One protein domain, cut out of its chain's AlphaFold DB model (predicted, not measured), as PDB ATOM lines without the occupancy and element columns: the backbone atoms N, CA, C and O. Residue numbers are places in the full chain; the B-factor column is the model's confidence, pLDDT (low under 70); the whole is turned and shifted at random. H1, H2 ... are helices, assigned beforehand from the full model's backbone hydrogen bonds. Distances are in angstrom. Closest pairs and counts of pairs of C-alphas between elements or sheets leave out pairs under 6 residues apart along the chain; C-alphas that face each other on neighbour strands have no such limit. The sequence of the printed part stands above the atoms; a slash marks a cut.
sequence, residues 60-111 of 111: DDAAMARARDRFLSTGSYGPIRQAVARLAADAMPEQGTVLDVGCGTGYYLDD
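This is residues 60 to 111 of the 111 residues of the protein "Putative rRNA methyltransferase" of Streptomyces avermitilis (strain ATCC 31267 / DSM 46492 / JCM 5070 / NBRC 14893 / NCIMB 12804 / NRRL 8165 / MA-4680) (UniProt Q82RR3). The longer helix H2 makes an open L with H1, the two joined at the corner by a tight link. From the far end of H2, a long stretch without a named element, residues 92 to 111, folds back over the open side of the L toward H1, and its last residues turn out to one side of the two helices. The printed part has 52 residues with two named helices, H1 then H2, and no named strand; its class is all helix, with 25 residues, under half, in named elements. It is loose, with a radius of gyration of the C-alphas of 12.8 A and spans of 39 by 20 by 14 A, only just a rod.

Find C-alpha 78 at (-29.655, -7.531, 2.544); from there H2, residues 78 to 91, runs 20.0 A to C-alpha 91 at (-10.240, -3.853, 5.753). H1, residues 62 to 72, begins at C-alpha 62, (-30.575, -23.670, -14.084), and is 15.4 A long.

H2 and H1 are only just apart, with their closest C-alphas 8.2 A from each other. In both helices every O i to N i+4 pair is within hydrogen-bond range.

Look at Ala 63 and Glu 94, whose C-alphas are the farthest apart, 39.6 A. Residues 90 to 97, of which 90 and 91 belong to H2, stand free. The printed part has no cut; only residue 111, the chain's last, has a pLDDT under 70.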
ATOM      1  N   ASP A  60     -25.356 -25.807  -8.860       84.31
ATOM      2  CA  ASP A  60     -26.757 -25.486  -9.121       84.31
ATOM      3  C   ASP A  60     -27.076 -25.760 -10.597       84.31
ATOM      4  O   ASP A  60     -26.366 -25.309 -11.504       84.31
ATOM      5  N   ASP A  61     -28.176 -26.465 -10.854       90.12
ATOM      6  CA  ASP A  61     -28.767 -26.457 -12.185       90.12
ATOM      7  C   ASP A  61     -29.433 -25.096 -12.476       90.12
ATOM      8  O   ASP A  61     -29.507 -24.191 -11.637       90.12
ATOM      9  N   ALA A  62     -29.953 -24.930 -13.692       89.62
ATOM     10  CA  ALA A  62     -30.575 -23.670 -14.084       89.62
ATOM     11  C   ALA A  62     -31.828 -23.324 -13.251       89.62
ATOM     12  O   ALA A  62     -32.148 -22.147 -13.088       89.62
ATOM     13  N   ALA A  63     -32.568 -24.316 -12.746       94.19
ATOM     14  CA  ALA A  63     -33.746 -24.082 -11.918       94.19
ATOM     15  C   ALA A  63     -33.355 -23.652 -10.499       94.19
ATOM     16  O   ALA A  63     -33.947 -22.704  -9.975       94.19
ATOM     17  N   MET A  64     -32.333 -24.284  -9.923       92.81
ATOM     18  CA  MET A  64     -31.739 -23.930  -8.636       92.81
ATOM     19  C   MET A  64     -31.125 -22.531  -8.676       92.81
ATOM     20  O   MET A  64     -31.430 -21.718  -7.806       92.81
ATOM     21  N   ALA A  65     -30.373 -22.197  -9.729       91.00
ATOM     22  CA  ALA A  65     -29.811 -20.860  -9.912       91.00
ATOM     23  C   ALA A  65     -30.910 -19.783  -9.946       91.00
ATOM     24  O   ALA A  65     -30.827 -18.784  -9.235       91.00
ATOM     25  N   ARG A  66     -32.002 -20.021 -10.688       93.69
ATOM     26  CA  ARG A  66     -33.167 -19.115 -10.700       93.69
ATOM     27  C   ARG A  66     -33.885 -19.050  -9.352       93.69
ATOM     28  O   ARG A  66     -34.466 -18.020  -9.029       93.69
ATOM     29  N   ALA A  67     -33.949 -20.150  -8.604       95.06
ATOM     30  CA  ALA A  67     -34.575 -20.165  -7.284       95.06
ATOM     31  C   ALA A  67     -33.768 -19.346  -6.273       95.06
ATOM     32  O   ALA A  67     -34.353 -18.558  -5.532       95.06
ATOM     33  N   ARG A  68     -32.438 -19.486  -6.304       94.19
ATOM     34  CA  ARG A  68     -31.508 -18.672  -5.521       94.19
ATOM     35  C   ARG A  68     -31.671 -17.194  -5.855       94.19
ATOM     36  O   ARG A  68     -31.850 -16.402  -4.941       94.19
ATOM     37  N   ASP A  69     -31.683 -16.851  -7.141       94.00
ATOM     38  CA  ASP A  69     -31.869 -15.475  -7.604       94.00
ATOM     39  C   ASP A  69     -33.164 -14.857  -7.050       94.00
ATOM     40  O   ASP A  69     -33.115 -13.866  -6.329       94.00
ATOM     41  N   ARG A  70     -34.311 -15.536  -7.232       95.88
ATOM     42  CA  ARG A  70     -35.606 -15.078  -6.694       95.88
ATOM     43  C   ARG A  70     -35.593 -14.860  -5.184       95.88
ATOM     44  O   ARG A  70     -36.234 -13.927  -4.711       95.88
ATOM     45  N   PHE A  71     -34.930 -15.736  -4.430       96.31
ATOM     46  CA  PHE A  71     -34.812 -15.580  -2.983       96.31
ATOM     47  C   PHE A  71     -33.928 -14.382  -2.619       96.31
ATOM     48  O   PHE A  71     -34.287 -13.611  -1.743       96.31
ATOM     49  N   LEU A  72     -32.793 -14.193  -3.290       95.50
ATOM     50  CA  LEU A  72     -31.901 -13.067  -3.010       95.50
ATOM     51  C   LEU A  72     -32.563 -11.718  -3.345       95.50
ATOM     52  O   LEU A  72     -32.413 -10.758  -2.585       95.50
ATOM     53  N   SER A  73     -33.382 -11.667  -4.400       94.19
ATOM     54  CA  SER A  73     -34.155 -10.477  -4.780       94.19
ATOM     55  C   SER A  73     -35.232 -10.065  -3.768       94.19
ATOM     56  O   SER A  73     -35.733  -8.948  -3.856       94.19
ATOM     57  N   THR A  74     -35.599 -10.907  -2.791       96.81
ATOM     58  CA  THR A  74     -36.531 -10.489  -1.722       96.81
ATOM     59  C   THR A  74     -35.891  -9.506  -0.740       96.81
ATOM     60  O   THR A  74     -36.587  -8.930   0.094       96.81
ATOM     61  N   GLY A  75     -34.562  -9.357  -0.779       95.31
ATOM     62  CA  GLY A  75     -33.807  -8.579   0.198       95.31
ATOM     63  C   GLY A  75     -33.586  -9.305   1.526       95.31
ATOM     64  O   GLY A  75     -32.988  -8.725   2.430       95.31
ATOM     65  N   SER A  76     -33.992 -10.576   1.662       97.19
ATOM     66  CA  SER A  76     -33.795 -11.349   2.899       97.19
ATOM     67  C   SER A  76     -32.325 -11.424   3.332       97.19
ATOM     68  O   SER A  76     -32.046 -11.485   4.526       97.19
ATOM     69  N   TYR A  77     -31.383 -11.390   2.383       97.00
ATOM     70  CA  TYR A  77     -29.938 -11.381   2.648       97.00
ATOM     71  C   TYR A  77     -29.311  -9.978   2.637       97.00
ATOM     72  O   TYR A  77     -28.098  -9.851   2.812       97.00
ATOM     73  N   GLY A  78     -30.117  -8.920   2.522       96.50
ATOM     74  CA  GLY A  78     -29.655  -7.531   2.544       96.50
ATOM     75  C   GLY A  78     -28.753  -7.200   3.741       96.50
ATOM     76  O   GLY A  78     -27.666  -6.665   3.524       96.50
ATOM     77  N   PRO A  79     -29.108  -7.583   4.987       97.62
ATOM     78  CA  PRO A  79     -28.241  -7.353   6.143       97.62
ATOM     79  C   PRO A  79     -26.871  -8.041   6.035       97.62
ATOM     80  O   PRO A  79     -25.867  -7.473   6.456       97.62
ATOM     81  N   ILE A  80     -26.812  -9.235   5.437       96.38
ATOM     82  CA  ILE A  80     -25.558  -9.974   5.228       96.38
ATOM     83  C   ILE A  80     -24.712  -9.266   4.170       96.38
ATOM     84  O   ILE A  80     -23.541  -8.989   4.424       96.38
ATOM     85  N   ARG A  81     -25.305  -8.912   3.018       95.56
ATOM     86  CA  ARG A  81     -24.619  -8.156   1.955       95.56
ATOM     87  C   ARG A  81     -24.028  -6.856   2.502       95.56
ATOM     88  O   ARG A  81     -22.851  -6.588   2.286       95.56
ATOM     89  N   GLN A  82     -24.803  -6.093   3.272       96.19
ATOM     90  CA  GLN A  82     -24.343  -4.839   3.874       96.19
ATOM     91  C   GLN A  82     -23.214  -5.044   4.888       96.19
ATOM     92  O   GLN A  82     -22.258  -4.271   4.897       96.19
ATOM     93  N   ALA A  83     -23.308  -6.066   5.742       96.94
ATOM     94  CA  ALA A  83     -22.263  -6.363   6.717       96.94
ATOM     95  C   ALA A  83     -20.946  -6.752   6.030       96.94
ATOM     96  O   ALA A  83     -19.896  -6.220   6.381       96.94
ATOM     97  N   VAL A  84     -21.003  -7.622   5.016       94.81
ATOM     98  CA  VAL A  84     -19.822  -8.043   4.248       94.81
ATOM     99  C   VAL A  84     -19.206  -6.865   3.496       94.81
ATOM    100  O   VAL A  84     -17.996  -6.677   3.577       94.81
ATOM    101  N   ALA A  85     -20.018  -6.037   2.831       93.69
ATOM    102  CA  ALA A  85     -19.530  -4.862   2.110       93.69
ATOM    103  C   ALA A  85     -18.809  -3.872   3.038       93.69
ATOM    104  O   ALA A  85     -17.727  -3.395   2.703       93.69
ATOM    105  N   ARG A  86     -19.363  -3.609   4.231       94.94
ATOM    106  CA  ARG A  86     -18.720  -2.748   5.240       94.94
ATOM    107  C   ARG A  86     -17.397  -3.329   5.724       94.94
ATOM    108  O   ARG A  86     -16.390  -2.641   5.677       94.94
ATOM    109  N   LEU A  87     -17.385  -4.601   6.123       94.94
ATOM    110  CA  LEU A  87     -16.166  -5.260   6.601       94.94
ATOM    111  C   LEU A  87     -15.073  -5.301   5.527       94.94
ATOM    112  O   LEU A  87     -13.900  -5.120   5.841       94.94
ATOM    113  N   ALA A  88     -15.449  -5.524   4.265       93.00
ATOM    114  CA  ALA A  88     -14.517  -5.485   3.148       93.00
ATOM    115  C   ALA A  88     -13.953  -4.075   2.938       93.00
ATOM    116  O   ALA A  88     -12.745  -3.942   2.780       93.00
ATOM    117  N   ALA A  89     -14.799  -3.039   2.978       91.31
ATOM    118  CA  ALA A  89     -14.369  -1.649   2.841       91.31
ATOM    119  C   ALA A  89     -13.436  -1.212   3.982       91.31
ATOM    120  O   ALA A  89     -12.396  -0.619   3.716       91.31
ATOM    121  N   ASP A  90     -13.759  -1.568   5.227       93.69
ATOM    122  CA  ASP A  90     -12.963  -1.213   6.411       93.69
ATOM    123  C   ASP A  90     -11.586  -1.899   6.422       93.69
ATOM    124  O   ASP A  90     -10.620  -1.366   6.968       93.69
ATOM    125  N   ALA A  91     -11.484  -3.092   5.830       92.38
ATOM    126  CA  ALA A  91     -10.240  -3.853   5.753       92.38
ATOM    127  C   ALA A  91      -9.378  -3.509   4.524       92.38
ATOM    128  O   ALA A  91      -8.219  -3.929   4.462       92.38
ATOM    129  N   MET A  92      -9.927  -2.803   3.529       90.44
ATOM    130  CA  MET A  92      -9.249  -2.585   2.253       90.44
ATOM    131  C   MET A  92      -8.283  -1.391   2.325       90.44
ATOM    132  O   MET A  92      -8.668  -0.318   2.790       90.44
ATOM    133  N   PRO A  93      -7.042  -1.514   1.817       87.56
ATOM    134  CA  PRO A  93      -6.208  -0.344   1.557       87.56
ATOM    135  C   PRO A  93      -6.845   0.553   0.482       87.56
ATOM    136  O   PRO A  93      -7.614   0.076  -0.351       87.56
ATOM    137  N   GLU A  94      -6.462   1.835   0.431       82.38
ATOM    138  CA  GLU A  94      -7.023   2.828  -0.512       82.38
ATOM    139  C   GLU A  94      -7.002   2.391  -1.993       82.38
ATOM    140  O   GLU A  94      -7.792   2.883  -2.794       82.38
ATOM    141  N   GLN A  95      -6.116   1.462  -2.369       81.94
ATOM    142  CA  GLN A  95      -5.973   0.930  -3.730       81.94
ATOM    143  C   GLN A  95      -5.988  -0.608  -3.758       81.94
ATOM    144  O   GLN A  95      -5.079  -1.248  -4.287       81.94
ATOM    145  N   GLY A  96      -7.004  -1.221  -3.150       86.75
ATOM    146  CA  GLY A  96      -7.198  -2.672  -3.172       86.75
ATOM    147  C   GLY A  96      -8.195  -3.157  -4.231       86.75
ATOM    148  O   GLY A  96      -9.077  -2.421  -4.663       86.75
ATOM    149  N   THR A  97      -8.069  -4.423  -4.640       90.06
ATOM    150  CA  THR A  97      -9.069  -5.107  -5.479       90.06
ATOM    151  C   THR A  97      -9.815  -6.153  -4.660       90.06
ATOM    152  O   THR A  97      -9.194  -6.989  -4.004       90.06
ATOM    153  N   VAL A  98     -11.148  -6.134  -4.728       91.19
ATOM    154  CA  VAL A  98     -12.019  -7.157  -4.130       91.19
ATOM    155  C   VAL A  98     -12.255  -8.281  -5.136       91.19
ATOM    156  O   VAL A  98     -12.556  -8.024  -6.299       91.19
ATOM    157  N   LEU A  99     -12.181  -9.530  -4.671       91.62
ATOM    158  CA  LEU A  99     -12.596 -10.709  -5.428       91.62
ATOM    159  C   LEU A  99     -13.694 -11.454  -4.660       91.62
ATOM    160  O   LEU A  99     -13.452 -11.931  -3.553       91.62
ATOM    161  N   ASP A 100     -14.870 -11.603  -5.273       92.94
ATOM    162  CA  ASP A 100     -15.948 -12.453  -4.753       92.94
ATOM    163  C   ASP A 100     -15.801 -13.890  -5.282       92.94
ATOM    164  O   ASP A 100     -16.024 -14.185  -6.462       92.94
ATOM    165  N   VAL A 101     -15.371 -14.795  -4.401       92.62
ATOM    166  CA  VAL A 101     -15.139 -16.205  -4.730       92.62
ATOM    167  C   VAL A 101     -16.422 -16.998  -4.519       92.62
ATOM    168  O   VAL A 101     -16.932 -17.099  -3.408       92.62
ATOM    169  N   GLY A 102     -16.905 -17.642  -5.582       88.88
ATOM    170  CA  GLY A 102     -18.191 -18.339  -5.534       88.88
ATOM    171  C   GLY A 102     -19.382 -17.382  -5.628       88.88
ATOM    172  O   GLY A 102     -20.441 -17.676  -5.078       88.88
ATOM    173  N   CYS A 103     -19.215 -16.279  -6.365       91.12
ATOM    174  CA  CYS A 103     -20.164 -15.170  -6.484       91.12
ATOM    175  C   CYS A 103     -21.575 -15.544  -6.976       91.12
ATOM    176  O   CYS A 103     -22.517 -14.763  -6.837       91.12
ATOM    177  N   GLY A 104     -21.764 -16.739  -7.546       89.94
ATOM    178  CA  GLY A 104     -23.066 -17.210  -8.011       89.94
ATOM    179  C   GLY A 104     -23.658 -16.272  -9.064       89.94
ATOM    180  O   GLY A 104     -23.110 -16.146 -10.156       89.94
ATOM    181  N   THR A 105     -24.783 -15.632  -8.742       88.19
ATOM    182  CA  THR A 105     -25.451 -14.655  -9.621       88.19
ATOM    183  C   THR A 105     -24.831 -13.255  -9.571       88.19
ATOM    184  O   THR A 105     -25.240 -12.402 -10.347       88.19
ATOM    185  N   GLY A 106     -23.851 -13.012  -8.692       91.25
ATOM    186  CA  GLY A 106     -23.212 -11.705  -8.500       91.25
ATOM    187  C   GLY A 106     -23.847 -10.831  -7.414       91.25
ATOM    188  O   GLY A 106     -23.378  -9.725  -7.187       91.25
ATOM    189  N   TYR A 107     -24.865 -11.329  -6.700       94.25
ATOM    190  CA  TYR A 107     -25.682 -10.562  -5.744       94.25
ATOM    191  C   TYR A 107     -24.906  -9.707  -4.726       94.25
ATOM    192  O   TYR A 107     -25.386  -8.650  -4.332       94.25
ATOM    193  N   TYR A 108     -23.741 -10.165  -4.260       93.62
ATOM    194  CA  TYR A 108     -22.980  -9.469  -3.218       93.62
ATOM    195  C   TYR A 108     -22.160  -8.278  -3.728       93.62
ATOM    196  O   TYR A 108     -21.773  -7.443  -2.913       93.62
ATOM    197  N   LEU A 109     -21.920  -8.200  -5.041       90.31
ATOM    198  CA  LEU A 109     -21.234  -7.086  -5.710       90.31
ATOM    199  C   LEU A 109     -22.160  -6.275  -6.627       90.31
ATOM    200  O   LEU A 109     -21.738  -5.246  -7.142       90.31
ATOM    201  N   ASP A 110     -23.378  -6.759  -6.865       82.75
ATOM    202  CA  ASP A 110     -24.429  -6.004  -7.546       82.75
ATOM    203  C   ASP A 110     -24.830  -4.815  -6.670       82.75
ATOM    204  O   ASP A 110     -24.820  -4.971  -5.449       82.75
ATOM    205  N   ASP A 111     -25.162  -3.663  -7.257       60.16
ATOM    206  CA  ASP A 111     -25.580  -2.447  -6.537       60.16
ATOM    207  C   ASP A 111     -27.100  -2.270  -6.550       60.16
ATOM    208  O   ASP A 111     -27.673  -1.935  -7.612       60.16
TER     209      ASP A 111